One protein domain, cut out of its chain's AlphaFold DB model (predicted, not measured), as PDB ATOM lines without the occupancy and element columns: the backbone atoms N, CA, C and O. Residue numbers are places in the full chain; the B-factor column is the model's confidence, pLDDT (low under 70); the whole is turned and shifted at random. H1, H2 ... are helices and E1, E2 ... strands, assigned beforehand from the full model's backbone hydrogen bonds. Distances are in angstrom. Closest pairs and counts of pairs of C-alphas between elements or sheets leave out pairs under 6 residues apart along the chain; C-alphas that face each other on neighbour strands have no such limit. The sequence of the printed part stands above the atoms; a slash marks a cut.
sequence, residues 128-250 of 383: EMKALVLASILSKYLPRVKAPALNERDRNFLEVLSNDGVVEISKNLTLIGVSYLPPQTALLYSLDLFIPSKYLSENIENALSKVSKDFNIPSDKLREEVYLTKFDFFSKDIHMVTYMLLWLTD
ATOM      1  N   GLU A 128      41.469 -14.052 -91.723       94.75
ATOM      2  CA  GLU A 128      41.384 -13.786 -93.157       94.75
ATOM      3  C   GLU A 128      40.809 -14.987 -93.906       94.75
ATOM      4  O   GLU A 128      39.886 -14.836 -94.703       94.75
ATOM      5  N   MET A 129      41.318 -16.196 -93.634       94.25
ATOM      6  CA  MET A 129      40.798 -17.401 -94.277       94.25
ATOM      7  C   MET A 129      39.352 -17.673 -93.857       94.25
ATOM      8  O   MET A 129      38.518 -17.954 -94.712       94.25
ATOM      9  N   LYS A 130      39.024 -17.516 -92.569       96.19
ATOM     10  CA  LYS A 130      37.640 -17.628 -92.080       96.19
ATOM     11  C   LYS A 130      36.696 -16.646 -92.798       96.19
ATOM     12  O   LYS A 130      35.603 -17.034 -93.207       96.19
ATOM     13  N   ALA A 131      37.132 -15.404 -93.022       96.75
ATOM     14  CA  ALA A 131      36.372 -14.404 -93.773       96.75
ATOM     15  C   ALA A 131      36.209 -14.772 -95.261       96.75
ATOM     16  O   ALA A 131      35.131 -14.584 -95.822       96.75
ATOM     17  N   LEU A 132      37.240 -15.338 -95.900       97.06
ATOM     18  CA  LEU A 132      37.165 -15.816 -97.288       97.06
ATOM     19  C   LEU A 132      36.257 -17.036 -97.447       97.06
ATOM     20  O   LEU A 132      35.532 -17.142 -98.439       97.06
ATOM     21  N   VAL A 133      36.258 -17.927 -96.456       97.25
ATOM     22  CA  VAL A 133      35.322 -19.048 -96.374       97.25
ATOM     23  C   VAL A 133      33.892 -18.528 -96.298       97.25
ATOM     24  O   VAL A 133      33.070 -18.918 -97.123       97.25
ATOM     25  N   LEU A 134      33.608 -17.587 -95.390       97.75
ATOM     26  CA  LEU A 134      32.286 -16.966 -95.311       97.75
ATOM     27  C   LEU A 134      31.900 -16.291 -96.632       97.75
ATOM     28  O   LEU A 134      30.808 -16.529 -97.140       97.75
ATOM     29  N   ALA A 135      32.800 -15.510 -97.231       97.56
ATOM     30  CA  ALA A 135      32.545 -14.855 -98.511       97.56
ATOM     31  C   ALA A 135      32.188 -15.866 -99.615       97.56
ATOM     32  O   ALA A 135      31.269 -15.629-100.399       97.56
ATOM     33  N   SER A 136      32.875 -17.009 -99.650       97.56
ATOM     34  CA  SER A 136      32.619 -18.087-100.610       97.56
ATOM     35  C   SER A 136      31.281 -18.782-100.352       97.56
ATOM     36  O   SER A 136      30.533 -19.018-101.301       97.56
ATOM     37  N   ILE A 137      30.925 -19.033 -99.086       96.50
ATOM     38  CA  ILE A 137      29.610 -19.568 -98.697       96.50
ATOM     39  C   ILE A 137      28.493 -18.630 -99.164       96.50
ATOM     40  O   ILE A 137      27.557 -19.072 -99.831       96.50
ATOM     41  N   LEU A 138      28.622 -17.329 -98.880       95.88
ATOM     42  CA  LEU A 138      27.623 -16.316 -99.227       95.88
ATOM     43  C   LEU A 138      27.386 -16.193-100.733       95.88
ATOM     44  O   LEU A 138      26.302 -15.790-101.139       95.88
ATOM     45  N   SER A 139      28.336 -16.606-101.576       94.88
ATOM     46  CA  SER A 139      28.159 -16.586-103.032       94.88
ATOM     47  C   SER A 139      26.968 -17.425-103.518       94.88
ATOM     48  O   SER A 139      26.366 -17.093-104.543       94.88
ATOM     49  N   LYS A 140      26.585 -18.464-102.761       91.94
ATOM     50  CA  LYS A 140      25.404 -19.309-103.007       91.94
ATOM     51  C   LYS A 140      24.087 -18.561-102.750       91.94
ATOM     52  O   LYS A 140      23.057 -18.916-103.313       91.94
ATOM     53  N   TYR A 141      24.142 -17.497-101.954       92.69
ATOM     54  CA  TYR A 141      23.004 -16.730-101.447       92.69
ATOM     55  C   TYR A 141      22.950 -15.310-102.026       92.69
ATOM     56  O   TYR A 141      22.461 -14.378-101.390       92.69
ATOM     57  N   LEU A 142      23.456 -15.136-103.249       92.19
ATOM     58  CA  LEU A 142      23.371 -13.878-103.984       92.19
ATOM     59  C   LEU A 142      22.471 -13.994-105.227       92.19
ATOM     60  O   LEU A 142      22.424 -15.052-105.855       92.19
ATOM     61  N   PRO A 143      21.833 -12.901-105.671       91.81
ATOM     62  CA  PRO A 143      21.707 -11.637-104.943       91.81
ATOM     63  C   PRO A 143      20.777 -11.794-103.728       91.81
ATOM     64  O   PRO A 143      19.789 -12.530-103.808       91.81
ATOM     65  N   ARG A 144      21.052 -11.098-102.615       91.00
ATOM     66  CA  ARG A 144      20.308 -11.306-101.347       91.00
ATOM     67  C   ARG A 144      18.804 -11.078-101.487       91.00
ATOM     68  O   ARG A 144      18.003 -11.787-100.884       91.00
ATOM     69  N   VAL A 145      18.411 -10.145-102.352       90.06
ATOM     70  CA  VAL A 145      16.999  -9.800-102.588       90.06
ATOM     71  C   VAL A 145      16.175 -10.939-103.204       90.06
ATOM     72  O   VAL A 145      14.949 -10.888-103.158       90.06
ATOM     73  N   LYS A 146      16.825 -11.975-103.755       88.25
ATOM     74  CA  LYS A 146      16.168 -13.172-104.311       88.25
ATOM     75  C   LYS A 146      16.642 -14.489-103.700       88.25
ATOM     76  O   LYS A 146      16.189 -15.555-104.111       88.25
ATOM     77  N   ALA A 147      17.593 -14.436-102.778       84.56
ATOM     78  CA  ALA A 147      18.209 -15.634-102.246       84.56
ATOM     79  C   ALA A 147      17.290 -16.350-101.242       84.56
ATOM     80  O   ALA A 147      16.530 -15.693-100.521       84.56
ATOM     81  N   PRO A 148      17.377 -17.690-101.160       84.56
ATOM     82  CA  PRO A 148      16.825 -18.417-100.029       84.56
ATOM     83  C   PRO A 148      17.564 -18.036 -98.739       84.56
ATOM     84  O   PRO A 148      18.675 -17.503 -98.771       84.56
ATOM     85  N   ALA A 149      16.956 -18.346 -97.596       88.00
ATOM     86  CA  ALA A 149      17.630 -18.214 -96.309       88.00
ATOM     87  C   ALA A 149      18.859 -19.138 -96.226       88.00
ATOM     88  O   ALA A 149      18.888 -20.204 -96.848       88.00
ATOM     89  N   LEU A 150      19.843 -18.743 -95.412       90.88
ATOM     90  CA  LEU A 150      20.982 -19.595 -95.065       90.88
ATOM     91  C   LEU A 150      20.491 -20.923 -94.481       90.88
ATOM     92  O   LEU A 150      19.592 -20.930 -93.630       90.88
ATOM     93  N   ASN A 151      21.107 -22.029 -94.910       91.00
ATOM     94  CA  ASN A 151      20.900 -23.320 -94.261       91.00
ATOM     95  C   ASN A 151      21.459 -23.308 -92.824       91.00
ATOM     96  O   ASN A 151      22.214 -22.414 -92.435       91.00
ATOM     97  N   GLU A 152      21.076 -24.307 -92.027       92.88
ATOM     98  CA  GLU A 152      21.442 -24.388 -90.610       92.88
ATOM     99  C   GLU A 152      22.962 -24.432 -90.393       92.88
ATOM    100  O   GLU A 152      23.488 -23.703 -89.555       92.88
ATOM    101  N   ARG A 153      23.694 -25.221 -91.191       93.00
ATOM    102  CA  ARG A 153      25.151 -25.364 -91.062       93.00
ATOM    103  C   ARG A 153      25.886 -24.053 -91.356       93.00
ATOM    104  O   ARG A 153      26.788 -23.685 -90.610       93.00
ATOM    105  N   ASP A 154      25.480 -23.340 -92.404       94.62
ATOM    106  CA  ASP A 154      26.044 -22.042 -92.789       94.62
ATOM    107  C   ASP A 154      25.709 -20.953 -91.757       94.62
ATOM    108  O   ASP A 154      26.557 -20.110 -91.458       94.62
ATOM    109  N   ARG A 155      24.508 -20.994 -91.165       94.69
ATOM    110  CA  ARG A 155      24.112 -20.089 -90.075       94.69
ATOM    111  C   ARG A 155      24.930 -20.332 -88.807       94.69
ATOM    112  O   ARG A 155      25.494 -19.384 -88.271       94.69
ATOM    113  N   ASN A 156      25.062 -21.585 -88.376       95.31
ATOM    114  CA  ASN A 156      25.867 -21.944 -87.206       95.31
ATOM    115  C   ASN A 156      27.330 -21.530 -87.404       95.31
ATOM    116  O   ASN A 156      27.969 -21.008 -86.494       95.31
ATOM    117  N   PHE A 157      27.861 -21.710 -88.617       95.44
ATOM    118  CA  PHE A 157      29.203 -21.252 -88.950       95.44
ATOM    119  C   PHE A 157      29.345 -19.726 -88.828       95.44
ATOM    120  O   PHE A 157      30.303 -19.241 -88.226       95.44
ATOM    121  N   LEU A 158      28.381 -18.956 -89.340       96.00
ATOM    122  CA  LEU A 158      28.357 -17.499 -89.188       96.00
ATOM    123  C   LEU A 158      28.322 -17.068 -87.707       96.00
ATOM    124  O   LEU A 158      29.036 -16.138 -87.328       96.00
ATOM    125  N   GLU A 159      27.544 -17.751 -86.868       95.25
ATOM    126  CA  GLU A 159      27.491 -17.494 -85.423       95.25
ATOM    127  C   GLU A 159      28.842 -17.755 -84.744       95.25
ATOM    128  O   GLU A 159      29.312 -16.910 -83.977       95.25
ATOM    129  N   VAL A 160      29.520 -18.860 -85.081       95.50
ATOM    130  CA  VAL A 160      30.888 -19.147 -84.610       95.50
ATOM    131  C   VAL A 160      31.837 -18.014 -84.994       95.50
ATOM    132  O   VAL A 160      32.567 -17.504 -84.147       95.50
ATOM    133  N   LEU A 161      31.795 -17.552 -86.246       96.81
ATOM    134  CA  LEU A 161      32.657 -16.456 -86.689       96.81
ATOM    135  C   LEU A 161      32.353 -15.119 -85.992       96.81
ATOM    136  O   LEU A 161      33.261 -14.308 -85.781       96.81
ATOM    137  N   SER A 162      31.092 -14.872 -85.636       96.50
ATOM    138  CA  SER A 162      30.698 -13.705 -84.843       96.50
ATOM    139  C   SER A 162      31.263 -13.779 -83.421       96.50
ATOM    140  O   SER A 162      31.875 -12.813 -82.948       96.50
ATOM    141  N   ASN A 163      31.129 -14.943 -82.774       95.50
ATOM    142  CA  ASN A 163      31.633 -15.213 -81.424       95.50
ATOM    143  C   ASN A 163      33.167 -15.141 -81.350       95.50
ATOM    144  O   ASN A 163      33.713 -14.561 -80.414       95.50
ATOM    145  N   ASP A 164      33.857 -15.620 -82.386       93.50
ATOM    146  CA  ASP A 164      35.318 -15.541 -82.533       93.50
ATOM    147  C   ASP A 164      35.831 -14.111 -82.815       93.50
ATOM    148  O   ASP A 164      37.038 -13.876 -82.967       93.50
ATOM    149  N   GLY A 165      34.932 -13.132 -82.957       94.62
ATOM    150  CA  GLY A 165      35.293 -11.760 -83.302       94.62
ATOM    151  C   GLY A 165      35.961 -11.659 -84.678       94.62
ATOM    152  O   GLY A 165      36.907 -10.884 -84.855       94.62
ATOM    153  N   VAL A 166      35.525 -12.480 -85.637       97.19
ATOM    154  CA  VAL A 166      35.920 -12.385 -87.052       97.19
ATOM    155  C   VAL A 166      34.979 -11.427 -87.777       97.19
ATOM    156  O   VAL A 166      35.437 -10.583 -88.549       97.19
ATOM    157  N   VAL A 167      33.681 -11.516 -87.479       97.50
ATOM    158  CA  VAL A 167      32.622 -10.774 -88.171       97.50
ATOM    159  C   VAL A 167      31.675 -10.112 -87.171       97.50
ATOM    160  O   VAL A 167      31.499 -10.558 -86.039       97.50
ATOM    161  N   GLU A 168      31.073  -9.013 -87.588       95.88
ATOM    162  CA  GLU A 168      29.952  -8.342 -86.952       95.88
ATOM    163  C   GLU A 168      28.720  -8.532 -87.825       95.88
ATOM    164  O   GLU A 168      28.785  -8.348 -89.042       95.88
ATOM    165  N   ILE A 169      27.605  -8.887 -87.193       94.06
ATOM    166  CA  ILE A 169      26.316  -9.048 -87.856       94.06
ATOM    167  C   ILE A 169      25.450  -7.862 -87.453       94.06
ATOM    168  O   ILE A 169      25.213  -7.631 -86.268       94.06
ATOM    169  N   SER A 170      24.977  -7.108 -88.440       90.44
ATOM    170  CA  SER A 170      24.077  -5.976 -88.215       90.44
ATOM    171  C   SER A 170      22.965  -5.970 -89.252       90.44
ATOM    172  O   SER A 170      23.196  -6.278 -90.420       90.44
ATOM    173  N   LYS A 171      21.742  -5.613 -88.849       90.94
ATOM    174  CA  LYS A 171      20.643  -5.410 -89.796       90.94
ATOM    175  C   LYS A 171      20.718  -3.990 -90.344       90.94
ATOM    176  O   LYS A 171      20.563  -3.034 -89.586       90.94
ATOM    177  N   ASN A 172      20.952  -3.844 -91.643       91.88
ATOM    178  CA  ASN A 172      21.098  -2.537 -92.280       91.88
ATOM    179  C   ASN A 172      20.527  -2.557 -93.703       91.88
ATOM    180  O   ASN A 172      19.977  -3.560 -94.146       91.88
ATOM    181  N   LEU A 173      20.611  -1.437 -94.416       92.19
ATOM    182  CA  LEU A 173      20.244  -1.370 -95.824       92.19
ATOM    183  C   LEU A 173      21.079  -2.370 -96.633       92.19
ATOM    184  O   LEU A 173      22.276  -2.524 -96.388       92.19
ATOM    185  N   THR A 174      20.464  -3.005 -97.630       91.06
ATOM    186  CA  THR A 174      21.091  -3.989 -98.534       91.06
ATOM    187  C   THR A 174      22.053  -3.317 -99.534       91.06
ATOM    188  O   THR A 174      22.052  -3.609-100.723       91.06
ATOM    189  N   LEU A 175      22.879  -2.382 -99.065       91.94
ATOM    190  CA  LEU A 175      23.857  -1.621 -99.834       91.94
ATOM    191  C   LEU A 175      25.259  -1.954 -99.338       91.94
ATOM    192  O   LEU A 175      25.528  -1.918 -98.136       91.94
ATOM    193  N   ILE A 176      26.165  -2.238-100.270       91.12
ATOM    194  CA  ILE A 176      27.564  -2.486 -99.921       91.12
ATOM    195  C   ILE A 176      28.169  -1.209 -99.334       91.12
ATOM    196  O   ILE A 176      28.065  -0.128 -99.913       91.12
ATOM    197  N   GLY A 177      28.819  -1.338 -98.179       86.25
ATOM    198  CA  GLY A 177      29.528  -0.231 -97.544       86.25
ATOM    199  C   GLY A 177      28.667   0.772 -96.775       86.25
ATOM    200  O   GLY A 177      29.211   1.741 -96.253       86.25
ATOM    201  N   VAL A 178      27.357   0.547 -96.639       87.06
ATOM    202  CA  VAL A 178      26.445   1.501 -95.976       87.06
ATOM    203  C   VAL A 178      26.815   1.819 -94.523       87.06
ATOM    204  O   VAL A 178      26.558   2.920 -94.046       87.06
ATOM    205  N   SER A 179      27.455   0.880 -93.824       85.81
ATOM    206  CA  SER A 179      27.836   1.048 -92.417       85.81
ATOM    207  C   SER A 179      29.168   1.785 -92.213       85.81
ATOM    208  O   SER A 179      29.491   2.125 -91.079       85.81
ATOM    209  N   TYR A 180      29.978   1.996 -93.258       88.00
ATOM    210  CA  TYR A 180      31.337   2.545 -93.099       88.00
ATOM    211  C   TYR A 180      31.814   3.476 -94.223       88.00
ATOM    212  O   TYR A 180      32.920   4.010 -94.132       88.00
ATOM    213  N   LEU A 181      31.022   3.677 -95.277       91.31
ATOM    214  CA  LEU A 181      31.308   4.614 -96.362       91.31
ATOM    215  C   LEU A 181      30.328   5.790 -96.334       91.31
ATOM    216  O   LEU A 181      29.201   5.647 -95.855       91.31
ATOM    217  N   PRO A 182      30.708   6.947 -96.911       93.19
ATOM    218  CA  PRO A 182      29.757   8.013 -97.180       93.19
ATOM    219  C   PRO A 182      28.565   7.493 -98.003       93.19
ATOM    220  O   PRO A 182      28.776   6.685 -98.915       93.19
ATOM    221  N   PRO A 183      27.336   7.987 -97.760       90.50
ATOM    222  CA  PRO A 183      26.126   7.509 -98.427       90.50
ATOM    223  C   PRO A 183      26.235   7.393 -99.952       90.50
ATOM    224  O   PRO A 183      25.875   6.374-100.535       90.50
ATOM    225  N   GLN A 184      26.804   8.413-100.595       90.50
ATOM    226  CA  GLN A 184      26.966   8.446-102.048       90.50
ATOM    227  C   GLN A 184      27.955   7.399-102.561       90.50
ATOM    228  O   GLN A 184      27.739   6.770-103.596       90.50
ATOM    229  N   THR A 185      29.015   7.152-101.799       91.94
ATOM    230  CA  THR A 185      29.980   6.096-102.092       91.94
ATOM    231  C   THR A 185      29.329   4.717-101.948       91.94
ATOM    232  O   THR A 185      29.533   3.865-102.806       91.94
ATOM    233  N   ALA A 186      28.494   4.500-100.926       92.38
ATOM    234  CA  ALA A 186      27.763   3.241-100.764       92.38
ATOM    235  C   ALA A 186      26.799   2.973-101.937       92.38
ATOM    236  O   ALA A 186      26.791   1.875-102.490       92.38
ATOM    237  N   LEU A 187      26.044   3.985-102.388       93.12
ATOM    238  CA  LEU A 187      25.181   3.869-103.576       93.12
ATOM    239  C   LEU A 187      25.988   3.531-104.842       93.12
ATOM    240  O   LEU A 187      25.581   2.675-105.633       93.12
ATOM    241  N   LEU A 188      27.147   4.173-105.017       91.69
ATOM    242  CA  LEU A 188      28.026   3.968-106.167       91.69
ATOM    243  C   LEU A 188      28.625   2.555-106.208       91.69
ATOM    244  O   LEU A 188      28.700   1.957-107.275       91.69
ATOM    245  N   TYR A 189      29.048   2.003-105.074       89.50
ATOM    246  CA  TYR A 189      29.721   0.699-105.032       89.50
ATOM    247  C   TYR A 189      28.785  -0.485-104.765       89.50
ATOM    248  O   TYR A 189      29.228  -1.632-104.786       89.50
ATOM    249  N   SER A 190      27.492  -0.241-104.542       90.94
ATOM    250  CA  SER A 190      26.529  -1.317-104.332       90.94
ATOM    251  C   SER A 190      26.287  -2.126-105.610       90.94
ATOM    252  O   SER A 190      25.775  -1.608-106.605       90.94
ATOM    253  N   LEU A 191      26.647  -3.412-105.557       91.50
ATOM    254  CA  LEU A 191      26.422  -4.404-106.617       91.50
ATOM    255  C   LEU A 191      25.255  -5.343-106.307       91.50
ATOM    256  O   LEU A 191      24.631  -5.870-107.217       91.50
ATOM    257  N   ASP A 192      24.961  -5.567-105.028       86.06
ATOM    258  CA  ASP A 192      23.932  -6.522-104.627       86.06
ATOM    259  C   ASP A 192      22.524  -5.960-104.829       86.06
ATOM    260  O   ASP A 192      21.733  -6.494-105.604       86.06
ATOM    261  N   LEU A 193      22.255  -4.809-104.209       91.25
ATOM    262  CA  LEU A 193      21.175  -3.924-104.617       91.25
ATOM    263  C   LEU A 193      21.775  -2.805-105.461       91.25
ATOM    264  O   LEU A 193      22.232  -1.781-104.946       91.25
ATOM    265  N   PHE A 194      21.831  -3.045-106.764       94.44
ATOM    266  CA  PHE A 194      22.366  -2.086-107.715       94.44
ATOM    267  C   PHE A 194      21.490  -0.835-107.791       94.44
ATOM    268  O   PHE A 194      20.270  -0.922-107.935       94.44
ATOM    269  N   ILE A 195      22.124   0.336-107.749       94.88
ATOM    270  CA  ILE A 195      21.448   1.631-107.864       94.88
ATOM    271  C   ILE A 195      21.767   2.228-109.234       94.88
ATOM    272  O   ILE A 195      22.906   2.641-109.430       94.88
ATOM    273  N   PRO A 196      20.819   2.295-110.185       93.94
ATOM    274  CA  PRO A 196      21.050   2.903-111.495       93.94
ATOM    275  C   PRO A 196      21.542   4.344-111.411       93.94
ATOM    276  O   PRO A 196      21.140   5.092-110.517       93.94
ATOM    277  N   SER A 197      22.350   4.768-112.385       93.00
ATOM    278  CA  SER A 197      22.983   6.095-112.372       93.00
ATOM    279  C   SER A 197      21.984   7.251-112.283       93.00
ATOM    280  O   SER A 197      22.269   8.258-111.638       93.00
ATOM    281  N   LYS A 198      20.769   7.084-112.830       92.19
ATOM    282  CA  LYS A 198      19.671   8.065-112.712       92.19
ATOM    283  C   LYS A 198      19.215   8.341-111.267       92.19
ATOM    284  O   LYS A 198      18.494   9.309-111.050       92.19
ATOM    285  N   TYR A 199      19.605   7.506-110.302       94.06
ATOM    286  CA  TYR A 199      19.230   7.619-108.887       94.06
ATOM    287  C   TYR A 199      20.399   7.943-107.959       94.06
ATOM    288  O   TYR A 199      20.182   8.115-106.765       94.06
ATOM    289  N   LEU A 200      21.623   8.078-108.477       92.25
ATOM    290  CA  LEU A 200      22.789   8.373-107.642       92.25
ATOM    291  C   LEU A 200      22.778   9.795-107.070       92.25
ATOM    292  O   LEU A 200      23.368  10.025-106.030       92.25
ATOM    293  N   SER A 201      22.104  10.762-107.696       90.25
ATOM    294  CA  SER A 201      21.995  12.121-107.139       90.25
ATOM    295  C   SER A 201      20.974  12.241-106.003       90.25
ATOM    296  O   SER A 201      20.846  13.302-105.398       90.25
ATOM    297  N   GLU A 202      20.205  11.185-105.746       91.12
ATOM    298  CA  GLU A 202      19.182  11.165-104.707       91.12
ATOM    299  C   GLU A 202      19.803  10.907-103.327       91.12
ATOM    300  O   GLU A 202      20.935  10.435-103.191       91.12
ATOM    301  N   ASN A 203      19.033  11.176-102.273       93.75
ATOM    302  CA  ASN A 203      19.347  10.598-100.969       93.75
ATOM    303  C   ASN A 203      19.090   9.076-100.987       93.75
ATOM    304  O   ASN A 203      18.341   8.571-101.827       93.75
ATOM    305  N   ILE A 204      19.700   8.351-100.044       93.50
ATOM    306  CA  ILE A 204      19.641   6.883 -99.999       93.50
ATOM    307  C   ILE A 204      18.200   6.360 -99.969       93.50
ATOM    308  O   ILE A 204      17.863   5.476-100.751       93.50
ATOM    309  N   GLU A 205      17.341   6.900 -99.107       92.25
ATOM    310  CA  GLU A 205      15.969   6.398 -98.940       92.25
ATOM    311  C   GLU A 205      15.134   6.604-100.218       92.25
ATOM    312  O   GLU A 205      14.431   5.695-100.665       92.25
ATOM    313  N   ASN A 206      15.278   7.755-100.881       94.94
ATOM    314  CA  ASN A 206      14.631   8.035-102.163       94.94
ATOM    315  C   ASN A 206      15.153   7.121-103.277       94.94
ATOM    316  O   ASN A 206      14.354   6.596-104.055       94.94
ATOM    317  N   ALA A 207      16.472   6.923-103.365       95.38
ATOM    318  CA  ALA A 207      17.076   6.027-104.349       95.38
ATOM    319  C   ALA A 207      16.540   4.599-104.184       95.38
ATOM    320  O   ALA A 207      16.085   3.991-105.153       95.38
ATOM    321  N   LEU A 208      16.521   4.093-102.949       94.00
ATOM    322  CA  LEU A 208      16.017   2.761-102.621       94.00
ATOM    323  C   LEU A 208      14.524   2.615-102.904       94.00
ATOM    324  O   LEU A 208      14.116   1.613-103.488       94.00
ATOM    325  N   SER A 209      13.714   3.619-102.560       94.69
ATOM    326  CA  SER A 209      12.281   3.625-102.864       94.69
ATOM    327  C   SER A 209      12.021   3.563-104.373       94.69
ATOM    328  O   SER A 209      11.206   2.760-104.831       94.69
ATOM    329  N   LYS A 210      12.757   4.353-105.167       95.50
ATOM    330  CA  LYS A 210      12.650   4.344-106.635       95.50
ATOM    331  C   LYS A 210      13.095   3.011-107.230       95.50
ATOM    332  O   LYS A 210      12.392   2.478-108.078       95.50
ATOM    333  N   VAL A 211      14.212   2.445-106.768       94.19
ATOM    334  CA  VAL A 211      14.694   1.125-107.216       94.19
ATOM    335  C   VAL A 211      13.696   0.023-106.862       94.19
ATOM    336  O   VAL A 211      13.350  -0.788-107.717       94.19
ATOM    337  N   SER A 212      13.178   0.023-105.634       95.19
ATOM    338  CA  SER A 212      12.156  -0.928-105.193       95.19
ATOM    339  C   SER A 212      10.907  -0.873-106.066       95.19
ATOM    340  O   SER A 212      10.445  -1.912-106.536       95.19
ATOM    341  N   LYS A 213      10.410   0.336-106.349       95.69
ATOM    342  CA  LYS A 213       9.232   0.548-107.192       95.69
ATOM    343  C   LYS A 213       9.472   0.146-108.648       95.69
ATOM    344  O   LYS A 213       8.667  -0.588-109.210       95.69
ATOM    345  N   ASP A 214      10.557   0.622-109.253       95.06
ATOM    346  CA  ASP A 214      10.844   0.416-110.678       95.06
ATOM    347  C   ASP A 214      11.126  -1.047-111.019       95.06
ATOM    348  O   ASP A 214      10.759  -1.513-112.095       95.06
ATOM    349  N   PHE A 215      11.788  -1.762-110.109       93.44
ATOM    350  CA  PHE A 215      12.228  -3.135-110.336       93.44
ATOM    351  C   PHE A 215      11.437  -4.154-109.519       93.44
ATOM    352  O   PHE A 215      11.824  -5.316-109.488       93.44
ATOM    353  N   ASN A 216      10.333  -3.755-108.880       94.56
ATOM    354  CA  ASN A 216       9.470  -4.629-108.080       94.56
ATOM    355  C   ASN A 216      10.248  -5.441-107.021       94.56
ATOM    356  O   ASN A 216      10.117  -6.665-106.927       94.56
ATOM    357  N   ILE A 217      11.113  -4.763-106.262       93.12
ATOM    358  CA  ILE A 217      11.887  -5.371-105.172       93.12
ATOM    359  C   ILE A 217      11.119  -5.164-103.860       93.12
ATOM    360  O   ILE A 217      10.828  -4.010-103.529       93.12
ATOM    361  N   PRO A 218      10.801  -6.228-103.100       90.50
ATOM    362  CA  PRO A 218      10.071  -6.114-101.839       90.50
ATOM    363  C   PRO A 218      10.774  -5.215-100.815       90.50
ATOM    364  O   PRO A 218      12.001  -5.199-100.719       90.50
ATOM    365  N   SER A 219      10.000  -4.462-100.032       87.81
ATOM    366  CA  SER A 219      10.543  -3.494 -99.070       87.81
ATOM    367  C   SER A 219      11.299  -4.154 -97.913       87.81
ATOM    368  O   SER A 219      12.287  -3.600 -97.433       87.81
ATOM    369  N   ASP A 220      10.890  -5.353 -97.498       88.81
ATOM    370  CA  ASP A 220      11.584  -6.170 -96.499       88.81
ATOM    371  C   ASP A 220      12.983  -6.593 -96.974       88.81
ATOM    372  O   ASP A 220      13.900  -6.686 -96.162       88.81
ATOM    373  N   LYS A 221      13.183  -6.724 -98.292       90.31
ATOM    374  CA  LYS A 221      14.477  -7.038 -98.918       90.31
ATOM    375  C   LYS A 221      15.434  -5.855 -99.033       90.31
ATOM    376  O   LYS A 221      16.611  -6.042 -99.352       90.31
ATOM    377  N   LEU A 222      14.973  -4.640 -98.742       91.00
ATOM    378  CA  LEU A 222      15.832  -3.454 -98.690       91.00
ATOM    379  C   LEU A 222      16.649  -3.378 -97.396       91.00
ATOM    380  O   LEU A 222      17.591  -2.587 -97.339       91.00
ATOM    381  N   ARG A 223      16.291  -4.166 -96.370       91.56
ATOM    382  CA  ARG A 223      16.979  -4.219 -95.073       91.56
ATOM    383  C   ARG A 223      17.287  -5.655 -94.660       91.56
ATOM    384  O   ARG A 223      16.476  -6.306 -94.005       91.56
ATOM    385  N   GLU A 224      18.490  -6.099 -94.988       90.75
ATOM    386  CA  GLU A 224      18.991  -7.445 -94.712       90.75
ATOM    387  C   GLU A 224      20.177  -7.413 -93.734       90.75
ATOM    388  O   GLU A 224      20.665  -6.356 -93.319       90.75
ATOM    389  N   GLU A 225      20.643  -8.592 -93.333       91.31
ATOM    390  CA  GLU A 225      21.880  -8.714 -92.566       91.31
ATOM    391  C   GLU A 225      23.096  -8.300 -93.409       91.31
ATOM    392  O   GLU A 225      23.256  -8.676 -94.576       91.31
ATOM    393  N   VAL A 226      23.968  -7.508 -92.793       91.44
ATOM    394  CA  VAL A 226      25.266  -7.090 -93.311       91.44
ATOM    395  C   VAL A 226      26.343  -7.675 -92.409       91.44
ATOM    396  O   VAL A 226      26.270  -7.565 -91.182       91.44
ATOM    397  N   TYR A 227      27.349  -8.276 -93.039       95.00
ATOM    398  CA  TYR A 227      28.444  -8.966 -92.372       95.00
ATOM    399  C   TYR A 227      29.728  -8.154 -92.544       95.00
ATOM    400  O   TYR A 227      30.224  -8.008 -93.665       95.00
ATOM    401  N   LEU A 228      30.244  -7.599 -91.443       96.31
ATOM    402  CA  LEU A 228      31.412  -6.716 -91.442       96.31
ATOM    403  C   LEU A 228      32.604  -7.360 -90.731       96.31
ATOM    404  O   LEU A 228      32.444  -7.893 -89.642       96.31
ATOM    405  N   THR A 229      33.813  -7.295 -91.281       96.75
ATOM    406  CA  THR A 229      35.005  -7.810 -90.587       96.75
ATOM    407  C   THR A 229      35.339  -6.977 -89.347       96.75
ATOM    408  O   THR A 229      35.347  -5.747 -89.403       96.75
ATOM    409  N   LYS A 230      35.718  -7.644 -88.249       96.12
ATOM    410  CA  LYS A 230      36.160  -7.008 -86.987       96.12
ATOM    411  C   LYS A 230      37.683  -6.860 -86.848       96.12
ATOM    412  O   LYS A 230      38.185  -6.555 -85.771       96.12
ATOM    413  N   PHE A 231      38.428  -7.115 -87.916       94.25
ATOM    414  CA  PHE A 231      39.888  -7.041 -87.959       94.25
ATOM    415  C   PHE A 231      40.339  -6.287 -89.215       94.25
ATOM    416  O   PHE A 231      39.527  -6.027 -90.108       94.25
ATOM    417  N   ASP A 232      41.625  -5.940 -89.279       91.56
ATOM    418  CA  ASP A 232      42.206  -5.214 -90.409       91.56
ATOM    419  C   ASP A 232      42.295  -6.109 -91.649       91.56
ATOM    420  O   ASP A 232      43.276  -6.808 -91.891       91.56
ATOM    421  N   PHE A 233      41.236  -6.066 -92.450       93.44
ATOM    422  CA  PHE A 233      41.146  -6.724 -93.745       93.44
ATOM    423  C   PHE A 233      41.068  -5.692 -94.873       93.44
ATOM    424  O   PHE A 233      40.752  -4.523 -94.650       93.44
ATOM    425  N   PHE A 234      41.355  -6.099 -96.112       92.12
ATOM    426  CA  PHE A 234      41.349  -5.163 -97.247       92.12
ATOM    427  C   PHE A 234      39.947  -4.625 -97.586       92.12
ATOM    428  O   PHE A 234      39.833  -3.586 -98.232       92.12
ATOM    429  N   SER A 235      38.891  -5.314 -97.146       93.00
ATOM    430  CA  SER A 235      37.500  -4.871 -97.234       93.00
ATOM    431  C   SER A 235      36.795  -5.148 -95.915       93.00
ATOM    432  O   SER A 235      36.911  -6.249 -95.381       93.00
ATOM    433  N   LYS A 236      36.027  -4.164 -95.428       93.94
ATOM    434  CA  LYS A 236      35.165  -4.345 -94.257       93.94
ATOM    435  C   LYS A 236      33.914  -5.159 -94.569       93.94
ATOM    436  O   LYS A 236      33.478  -5.908 -93.711       93.94
ATOM    437  N   ASP A 237      33.328  -5.025 -95.759       95.06
ATOM    438  CA  ASP A 237      32.100  -5.738 -96.137       95.06
ATOM    439  C   ASP A 237      32.424  -7.103 -96.750       95.06
ATOM    440  O   ASP A 237      33.124  -7.174 -97.769       95.06
ATOM    441  N   ILE A 238      31.890  -8.180 -96.169       96.50
ATOM    442  CA  ILE A 238      32.073  -9.533 -96.706       96.50
ATOM    443  C   ILE A 238      31.367  -9.692 -98.056       96.50
ATOM    444  O   ILE A 238      31.899 -10.376 -98.925       96.50
ATOM    445  N   HIS A 239      30.232  -9.027 -98.303       95.25
ATOM    446  CA  HIS A 239      29.556  -9.134 -99.601       95.25
ATOM    447  C   HIS A 239      30.403  -8.536-100.722       95.25
ATOM    448  O   HIS A 239      30.441  -9.087-101.820       95.25
ATOM    449  N   MET A 240      31.140  -7.456-100.444       95.38
ATOM    450  CA  MET A 240      32.101  -6.913-101.404       95.38
ATOM    451  C   MET A 240      33.181  -7.947-101.746       95.38
ATOM    452  O   MET A 240      33.508  -8.137-102.918       95.38
ATOM    453  N   VAL A 241      33.693  -8.661-100.737       96.75
ATOM    454  CA  VAL A 241      34.654  -9.757-100.935       96.75
ATOM    455  C   VAL A 241      34.019 -10.889-101.746       96.75
ATOM    456  O   VAL A 241      34.647 -11.386-102.673       96.75
ATOM    457  N   THR A 242      32.766 -11.258-101.477       97.25
ATOM    458  CA  THR A 242      32.043 -12.278-102.251       97.25
ATOM    459  C   THR A 242      31.930 -11.904-103.729       97.25
ATOM    460  O   THR A 242      32.251 -12.722-104.592       97.25
ATOM    461  N   TYR A 243      31.504 -10.676-104.045       97.06
ATOM    462  CA  TYR A 243      31.409 -10.210-105.431       97.06
ATOM    463  C   TYR A 243      32.785 -10.139-106.109       97.06
ATOM    464  O   TYR A 243      32.901 -10.513-107.275       97.06
ATOM    465  N   MET A 244      33.833  -9.747-105.380       96.56
ATOM    466  CA  MET A 244      35.211  -9.773-105.877       96.56
ATOM    467  C   MET A 244      35.684 -11.202-106.188       96.56
ATOM    468  O   MET A 244      36.298 -11.429-107.228       96.56
ATOM    469  N   LEU A 245      35.399 -12.179-105.321       97.56
ATOM    470  CA  LEU A 245      35.772 -13.577-105.551       97.56
ATOM    471  C   LEU A 245      35.042 -14.164-106.767       97.56
ATOM    472  O   LEU A 245      35.667 -14.833-107.585       97.56
ATOM    473  N   LEU A 246      33.751 -13.860-106.936       96.69
ATOM    474  CA  LEU A 246      33.004 -14.218-108.147       96.69
ATOM    475  C   LEU A 246      33.603 -13.569-109.400       96.69
ATOM    476  O   LEU A 246      33.697 -14.214-110.442       96.69
ATOM    477  N   TRP A 247      34.031 -12.309-109.291       96.50
ATOM    478  CA  TRP A 247      34.704 -11.615-110.381       96.50
ATOM    479  C   TRP A 247      36.035 -12.277-110.751       96.50
ATOM    480  O   TRP A 247      36.295 -12.499-111.933       96.50
ATOM    481  N   LEU A 248      36.838 -12.668-109.760       96.50
ATOM    482  CA  LEU A 248      38.094 -13.391-109.967       96.50
ATOM    483  C   LEU A 248      37.884 -14.725-110.686       96.50
ATOM    484  O   LEU A 248      38.633 -15.026-111.616       96.50
ATOM    485  N   THR A 249      36.865 -15.496-110.294       95.81
ATOM    486  CA  THR A 249      36.531 -16.784-110.925       95.81
ATOM    487  C   THR A 249      36.360 -16.657-112.436       95.81
ATOM    488  O   THR A 249      36.821 -17.530-113.170       95.81
ATOM    489  N   ASP A 250      35.738 -15.568-112.891       95.69
ATOM    490  CA  ASP A 250      35.449 -15.304-114.301       95.69
ATOM    491  C   ASP A 250      36.620 -14.626-115.020       95.69
ATOM    492  O   ASP A 250      37.060 -15.073-116.074       95.69
TER     493      ASP A 250
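What this domain is: This is residues 128 to 250 of the 383 residues of an uncharacterized protein of Zestosphaera tikiterensis (UniProt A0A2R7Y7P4). A two-stranded ribbon, E1 and E2, runs along one side of the domain as a wall, with E1 at the border, and the helices gather in two groups: H1, H2 and H6 toward one end of the ribbon, and H3, H4 and H5 toward the other. H6 begins beside E2 and leads away from the ribbon, crossing H1. The printed part has 123 residues, with six named helices and two named strands in the order H1, H2, E1, H3, H4, H5, E2, H6. The sheet, E1 - E2, is antiparallel, and the class is mostly helix. The whole is compact, with a radius of gyration of the C-alphas of 14.3 A and spans of 39 by 30 by 29 A.

Where its parts are: H1, residues 128 to 141, begins with C-alpha 128 at (41.384, -13.786, -93.157) and is 20.4 A long. H2, residues 152 to 163, measures 16.5 A. E1, residues 167 to 173, measures 17.3 A and ends with C-alpha 173 at (20.244, -1.370, -95.824). H3 is residues 183 to 189, H4 residues 204 to 215, 16.2 A long, and H5 residues 219 to 222. E2, residues 223 to 229, measures 18.9 A. H6, residues 238 to 250, measures 18.8 A and ends with C-alpha 250 at (35.449, -15.304, -114.301).

How they stand to each other: E1 and E2 are antiparallel neighbours at 150 degrees, with N 168 and O 228 2.7 A apart and N 226 and O 170 2.8 A apart, within hydrogen-bond range. The closest C-alphas of E2 and H6 are those of Tyr 227 and Ile 238, 5.7 A apart. H6 touches H1, about perpendicular at 77 degrees, closest at the C-alphas of Ala 135 and Thr 242, 4.6 A. H1 and H2, a helical hairpin, only just touch, with 3 pairs of C-alphas within 8 A, the closest Leu 134 and Leu 158 at 7.3 A; they run opposite ways at a shallow tilt of 34 degrees, only just short of steep. The closest C-alphas of H2 and E1 are those of Ser 162 and Glu 168, 5.8 A apart. H4 only just touches H3, with residue 204 alone; the C-alphas of Pro 183 and Ile 204 are 6.7 A apart, and the two run the same way at a steep tilt of 42 degrees. H4 only just touches H5, with residues 208 to 212 alone, closest at the C-alphas of Ser 212 and Ser 219, 6.8 A. H1 and H4 are apart, for instance. Every O i to N i+4 pair is within hydrogen-bond range in H2, H3, H4 and H6, and 8 of 10 are in H1; H5 is too short for such a pair.

The domain as a whole: The C-alphas farthest apart, of Asp 164 and Lys 198, are 41.4 A apart. The printed part has no cut. The link from H3 to H4, residues 190 to 203, is long. The mean pLDDT of the printed part is 93.3, and no printed residue is under 70.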